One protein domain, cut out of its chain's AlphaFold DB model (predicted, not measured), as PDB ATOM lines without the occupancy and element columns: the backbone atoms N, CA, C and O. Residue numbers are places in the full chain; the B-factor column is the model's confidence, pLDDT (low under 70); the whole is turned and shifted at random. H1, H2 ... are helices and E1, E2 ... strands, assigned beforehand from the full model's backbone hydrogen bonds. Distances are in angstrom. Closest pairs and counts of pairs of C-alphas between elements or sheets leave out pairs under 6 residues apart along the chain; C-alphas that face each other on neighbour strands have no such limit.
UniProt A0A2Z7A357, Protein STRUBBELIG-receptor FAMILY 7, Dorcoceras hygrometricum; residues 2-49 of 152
ATOM      1  N   ALA A   2     147.814 132.285 195.358       59.84
ATOM      2  CA  ALA A   2     147.577 131.358 194.260       59.84
ATOM      3  C   ALA A   2     148.944 131.067 193.640       59.84
ATOM      4  O   ALA A   2     149.691 132.016 193.404       59.84
ATOM      5  N   ALA A   3     149.293 129.797 193.430       58.88
ATOM      6  CA  ALA A   3     150.486 129.492 192.644       58.88
ATOM      7  C   ALA A   3     150.060 129.325 191.189       58.88
ATOM      8  O   ALA A   3     149.016 128.732 190.904       58.88
ATOM      9  N   ILE A   4     150.848 129.896 190.288       62.31
ATOM     10  CA  ILE A   4     150.603 129.829 188.854       62.31
ATOM     11  C   ILE A   4     151.277 128.549 188.365       62.31
ATOM     12  O   ILE A   4     152.488 128.513 188.172       62.31
ATOM     13  N   THR A   5     150.506 127.481 188.198       61.00
ATOM     14  CA  THR A   5     150.982 126.253 187.544       61.00
ATOM     15  C   THR A   5     150.538 126.289 186.094       61.00
ATOM     16  O   THR A   5     149.340 126.356 185.825       61.00
ATOM     17  N   CYS A   6     151.490 126.270 185.158       63.38
ATOM     18  CA  CYS A   6     151.208 126.268 183.716       63.38
ATOM     19  C   CYS A   6     150.286 127.428 183.256       63.38
ATOM     20  O   CYS A   6     149.452 127.269 182.373       63.38
ATOM     21  N   GLY A   7     150.384 128.599 183.898       69.06
ATOM     22  CA  GLY A   7     149.572 129.779 183.560       69.06
ATOM     23  C   GLY A   7     148.178 129.837 184.202       69.06
ATOM     24  O   GLY A   7     147.509 130.859 184.074       69.06
ATOM     25  N   VAL A   8     147.751 128.804 184.941       73.06
ATOM     26  CA  VAL A   8     146.478 128.800 185.681       73.06
ATOM     27  C   VAL A   8     146.732 129.101 187.155       73.06
ATOM     28  O   VAL A   8     147.569 128.470 187.803       73.06
ATOM     29  N   ALA A   9     146.001 130.073 187.700       78.31
ATOM     30  CA  ALA A   9     146.050 130.404 189.118       78.31
ATOM     31  C   ALA A   9     145.306 129.333 189.931       78.31
ATOM     32  O   ALA A   9     144.076 129.298 189.940       78.31
ATOM     33  N   ILE A  10     146.040 128.470 190.639       77.38
ATOM     34  CA  ILE A  10     145.448 127.426 191.485       77.38
ATOM     35  C   ILE A  10     145.446 127.865 192.951       77.38
ATOM     36  O   ILE A  10     146.465 128.266 193.522       77.38
ATOM     37  N   ASN A  11     144.280 127.746 193.591       84.50
ATOM     38  CA  ASN A  11     144.138 127.891 195.035       84.50
ATOM     39  C   ASN A  11     144.451 126.558 195.735       84.50
ATOM     40  O   ASN A  11     143.568 125.720 195.937       84.50
ATOM     41  N   TRP A  12     145.711 126.384 196.136       81.19
ATOM     42  CA  TRP A  12     146.200 125.182 196.821       81.19
ATOM     43  C   TRP A  12     145.448 124.846 198.101       81.19
ATOM     44  O   TRP A  12     145.160 123.681 198.351       81.19
ATOM     45  N   ASN A  13     145.076 125.858 198.890       81.56
ATOM     46  CA  ASN A  13     144.340 125.638 200.133       81.56
ATOM     47  C   ASN A  13     142.971 124.997 199.853       81.56
ATOM     48  O   ASN A  13     142.570 124.058 200.535       81.56
ATOM     49  N   ARG A  14     142.274 125.450 198.804       83.75
ATOM     50  CA  ARG A  14     140.995 124.861 198.388       83.75
ATOM     51  C   ARG A  14     141.169 123.439 197.858       83.75
ATOM     52  O   ARG A  14     140.395 122.561 198.231       83.75
ATOM     53  N   LEU A  15     142.167 123.216 197.006       84.44
ATOM     54  CA  LEU A  15     142.426 121.907 196.403       84.44
ATOM     55  C   LEU A  15     142.773 120.857 197.470       84.44
ATOM     56  O   LEU A  15     142.119 119.819 197.539       84.44
ATOM     57  N   LEU A  16     143.710 121.176 198.368       83.00
ATOM     58  CA  LEU A  16     144.069 120.317 199.499       83.00
ATOM     59  C   LEU A  16     142.877 120.072 200.428       83.00
ATOM     60  O   LEU A  16     142.637 118.939 200.835       83.00
ATOM     61  N   PHE A  17     142.090 121.106 200.737       84.50
ATOM     62  CA  PHE A  17     140.919 120.961 201.599       84.50
ATOM     63  C   PHE A  17     139.857 120.027 201.004       84.50
ATOM     64  O   PHE A  17     139.286 119.220 201.734       84.50
ATOM     65  N   ASN A  18     139.607 120.099 199.694       86.88
ATOM     66  CA  ASN A  18     138.668 119.195 199.025       86.88
ATOM     67  C   ASN A  18     139.145 117.738 199.083       86.88
ATOM     68  O   ASN A  18     138.356 116.866 199.433       86.88
ATOM     69  N   ILE A  19     140.437 117.488 198.844       86.06
ATOM     70  CA  ILE A  19     141.028 116.145 198.961       86.06
ATOM     71  C   ILE A  19     140.880 115.622 200.397       86.06
ATOM     72  O   ILE A  19     140.386 114.517 200.608       86.06
ATOM     73  N   LEU A  20     141.231 116.435 201.401       84.31
ATOM     74  CA  LEU A  20     141.084 116.073 202.816       84.31
ATOM     75  C   LEU A  20     139.624 115.816 203.213       84.31
ATOM     76  O   LEU A  20     139.357 114.980 204.075       84.31
ATOM     77  N   LYS A  21     138.670 116.519 202.598       84.56
ATOM     78  CA  LYS A  21     137.241 116.288 202.822       84.56
ATOM     79  C   LYS A  21     136.811 114.930 202.265       84.56
ATOM     80  O   LYS A  21     136.108 114.195 202.952       84.56
ATOM     81  N   ASP A  22     137.260 114.582 201.064       86.81
ATOM     82  CA  ASP A  22     136.904 113.322 200.397       86.81
ATOM     83  C   ASP A  22     137.605 112.104 201.021       86.81
ATOM     84  O   ASP A  22     137.113 110.974 200.934       86.81
ATOM     85  N   MET A  23     138.710 112.337 201.734       86.94
ATOM     86  CA  MET A  23     139.363 111.334 202.570       86.94
ATOM     87  C   MET A  23     138.534 110.893 203.772       86.94
ATOM     88  O   MET A  23     138.828 109.833 204.323       86.94
ATOM     89  N   VAL A  24     137.561 111.683 204.224       84.94
ATOM     90  CA  VAL A  24     136.766 111.362 205.408       84.94
ATOM     91  C   VAL A  24     135.373 110.946 204.973       84.94
ATOM     92  O   VAL A  24     134.608 111.729 204.413       84.94
ATOM     93  N   THR A  25     135.010 109.707 205.287       88.88
ATOM     94  CA  THR A  25     133.657 109.219 205.049       88.88
ATOM     95  C   THR A  25     132.678 109.995 205.929       88.88
ATOM     96  O   THR A  25     132.752 109.971 207.165       88.88
ATOM     97  N   ALA A  26     131.750 110.702 205.281       83.81
ATOM     98  CA  ALA A  26     130.693 111.435 205.961       83.81
ATOM     99  C   ALA A  26     129.851 110.473 206.818       83.81
ATOM    100  O   ALA A  26     129.502 109.377 206.390       83.81
ATOM    101  N   GLY A  27     129.548 110.871 208.052       84.81
ATOM    102  CA  GLY A  27     128.760 110.067 208.992       84.81
ATOM    103  C   GLY A  27     129.579 109.097 209.849       84.81
ATOM    104  O   GLY A  27     129.335 109.042 211.051       84.81
ATOM    105  N   SER A  28     130.590 108.409 209.301       86.88
ATOM    106  CA  SER A  28     131.392 107.439 210.074       86.88
ATOM    107  C   SER A  28     132.706 107.994 210.633       86.88
ATOM    108  O   SER A  28     133.312 107.360 211.493       86.88
ATOM    109  N   ARG A  29     133.157 109.175 210.172       84.81
ATOM    110  CA  ARG A  29     134.465 109.775 210.528       84.81
ATOM    111  C   ARG A  29     135.659 108.852 210.249       84.81
ATOM    112  O   ARG A  29     136.736 109.056 210.802       84.81
ATOM    113  N   GLN A  30     135.478 107.851 209.393       87.06
ATOM    114  CA  GLN A  30     136.542 106.939 208.996       87.06
ATOM    115  C   GLN A  30     137.339 107.529 207.838       87.06
ATOM    116  O   GLN A  30     136.770 108.099 206.906       87.06
ATOM    117  N   ALA A  31     138.659 107.368 207.897       86.06
ATOM    118  CA  ALA A  31     139.539 107.717 206.797       86.06
ATOM    119  C   ALA A  31     139.446 106.656 205.693       86.06
ATOM    120  O   ALA A  31     139.490 105.457 205.963       86.06
ATOM    121  N   LYS A  32     139.345 107.105 204.446       85.94
ATOM    122  CA  LYS A  32     139.147 106.265 203.259       85.94
ATOM    123  C   LYS A  32     140.463 105.764 202.640       85.94
ATOM    124  O   LYS A  32     140.432 104.918 201.759       85.94
ATOM    125  N   GLY A  33     141.607 106.246 203.141       83.31
ATOM    126  CA  GLY A  33     142.951 105.841 202.717       83.31
ATOM    127  C   GLY A  33     143.364 106.454 201.375       83.31
ATOM    128  O   GLY A  33     143.006 105.953 200.322       83.31
ATOM    129  N   TYR A  34     144.143 107.540 201.417       82.81
ATOM    130  CA  TYR A  34     144.615 108.273 200.224       82.81
ATOM    131  C   TYR A  34     146.117 108.596 200.267       82.81
ATOM    132  O   TYR A  34     146.594 109.408 199.483       82.81
ATOM    133  N   ALA A  35     146.881 107.971 201.170       81.75
ATOM    134  CA  ALA A  35     148.273 108.344 201.441       81.75
ATOM    135  C   ALA A  35     149.137 108.414 200.168       81.75
ATOM    136  O   ALA A  35     149.776 109.430 199.928       81.75
ATOM    137  N   ILE A  36     149.070 107.393 199.305       85.44
ATOM    138  CA  ILE A  36     149.846 107.336 198.053       85.44
ATOM    139  C   ILE A  36     149.432 108.449 197.079       85.44
ATOM    140  O   ILE A  36     150.287 109.088 196.475       85.44
ATOM    141  N   GLN A  37     148.128 108.716 196.947       85.06
ATOM    142  CA  GLN A  37     147.629 109.761 196.048       85.06
ATOM    143  C   GLN A  37     148.050 111.156 196.513       85.06
ATOM    144  O   GLN A  37     148.376 111.999 195.685       85.06
ATOM    145  N   ILE A  38     148.075 111.396 197.825       83.44
ATOM    146  CA  ILE A  38     148.514 112.673 198.398       83.44
ATOM    147  C   ILE A  38     150.015 112.848 198.217       83.44
ATOM    148  O   ILE A  38     150.438 113.925 197.816       83.44
ATOM    149  N   SER A  39     150.808 111.803 198.468       83.50
ATOM    150  CA  SER A  39     152.254 111.848 198.241       83.50
ATOM    151  C   SER A  39     152.571 112.184 196.787       83.50
ATOM    152  O   SER A  39     153.285 113.148 196.533       83.50
ATOM    153  N   LEU A  40     151.951 111.474 195.839       86.75
ATOM    154  CA  LEU A  40     152.126 111.735 194.411       86.75
ATOM    155  C   LEU A  40     151.632 113.138 194.025       86.75
ATOM    156  O   LEU A  40     152.261 113.826 193.229       86.75
ATOM    157  N   PHE A  41     150.507 113.590 194.580       81.69
ATOM    158  CA  PHE A  41     149.988 114.932 194.327       81.69
ATOM    159  C   PHE A  41     150.957 116.019 194.803       81.69
ATOM    160  O   PHE A  41     151.206 116.960 194.056       81.69
ATOM    161  N   LEU A  42     151.516 115.879 196.010       79.56
ATOM    162  CA  LEU A  42     152.489 116.814 196.580       79.56
ATOM    163  C   LEU A  42     153.820 116.800 195.815       79.56
ATOM    164  O   LEU A  42     154.404 117.859 195.620       79.56
ATOM    165  N   GLU A  43     154.255 115.637 195.331       80.50
ATOM    166  CA  GLU A  43     155.461 115.476 194.507       80.50
ATOM    167  C   GLU A  43     155.323 116.143 193.128       80.50
ATOM    168  O   GLU A  43     156.255 116.776 192.638       80.50
ATOM    169  N   ASN A  44     154.135 116.081 192.520       76.69
ATOM    170  CA  ASN A  44     153.862 116.756 191.247       76.69
ATOM    171  C   ASN A  44     153.848 118.290 191.366       76.69
ATOM    172  O   ASN A  44     153.949 118.992 190.353       76.69
ATOM    173  N   VAL A  45     153.745 118.836 192.582       74.81
ATOM    174  CA  VAL A  45     153.943 120.266 192.835       74.81
ATOM    175  C   VAL A  45     155.443 120.547 192.848       74.81
ATOM    176  O   VAL A  45     156.054 120.740 193.890       74.81
ATOM    177  N   SER A  46     156.040 120.609 191.662       60.56
ATOM    178  CA  SER A  46     157.489 120.763 191.431       60.56
ATOM    179  C   SER A  46     158.125 122.018 192.053       60.56
ATOM    180  O   SER A  46     159.342 122.128 192.090       60.56
ATOM    181  N   ASN A  47     157.318 122.952 192.567       62.88
ATOM    182  CA  ASN A  47     157.771 124.168 193.250       62.88
ATOM    183  C   ASN A  47     157.482 124.158 194.761       62.88
ATOM    184  O   ASN A  47     157.563 125.203 195.409       62.88
ATOM    185  N   LEU A  48     157.061 123.024 195.327       66.31
ATOM    186  CA  LEU A  48     156.827 122.902 196.759       66.31
ATOM    187  C   LEU A  48     158.151 122.557 197.446       66.31
ATOM    188  O   LEU A  48     158.398 121.409 197.799       66.31
ATOM    189  N   GLU A  49     159.008 123.560 197.638       67.44
ATOM    190  CA  GLU A  49     160.116 123.431 198.582       67.44
ATOM    191  C   GLU A  49     159.524 123.269 199.986       67.44
ATOM    192  O   GLU A  49     159.115 124.232 200.642       67.44
TER     193      GLU A  49
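Overview. This is residues 2 to 49 of the 152 residues of the protein "Protein STRUBBELIG-receptor FAMILY 7" of Dorcoceras hygrometricum (UniProt A0A2Z7A357). A small hairpin of strands E1 and E2 leads into helix H1, and after a long link H2 folds back beside H1, making a loose U whose turn, residues 25 to 30, sticks out. The 48 printed residues hold, in order, E1, E2, H1 and H2, with helices and strands mixed. The whole is loose, with a radius of gyration of the C-alphas of 12.7 A, and spans 39 by 18 by 15 A.

Arrangement. E1, residues 3 to 5, and E2, residues 8 to 10, are an antiparallel hairpin at 134 degrees; N 5 and O 8 are 3.1 A apart, within hydrogen-bond range. The closest C-alphas of E1 and H1, residues 12 to 22, are those of Ala 3 and Trp 12, 7.4 A apart. H1 and H2, residues 35 to 44, are near each other, with 6 pairs of C-alphas within 10 A. H2 is apart from E1 and E2. In H1 and H2 every O i to N i+4 pair is within hydrogen-bond range.

Along the chain. E1 begins at C-alpha 3 (150.486, 129.492, 192.644). H1 is 15.5 A long and H2 14.3 A, ending at C-alpha 44 (153.862, 116.756, 191.247).

Size, cuts and confidence. The C-alphas of Gly 7 and Ser 28 are the farthest apart, 39.1 A. The printed part has no cut. The link from H1 to H2 is long, 12 residues. Residues 2 to 7 and 46 to 49 have pLDDT under 70.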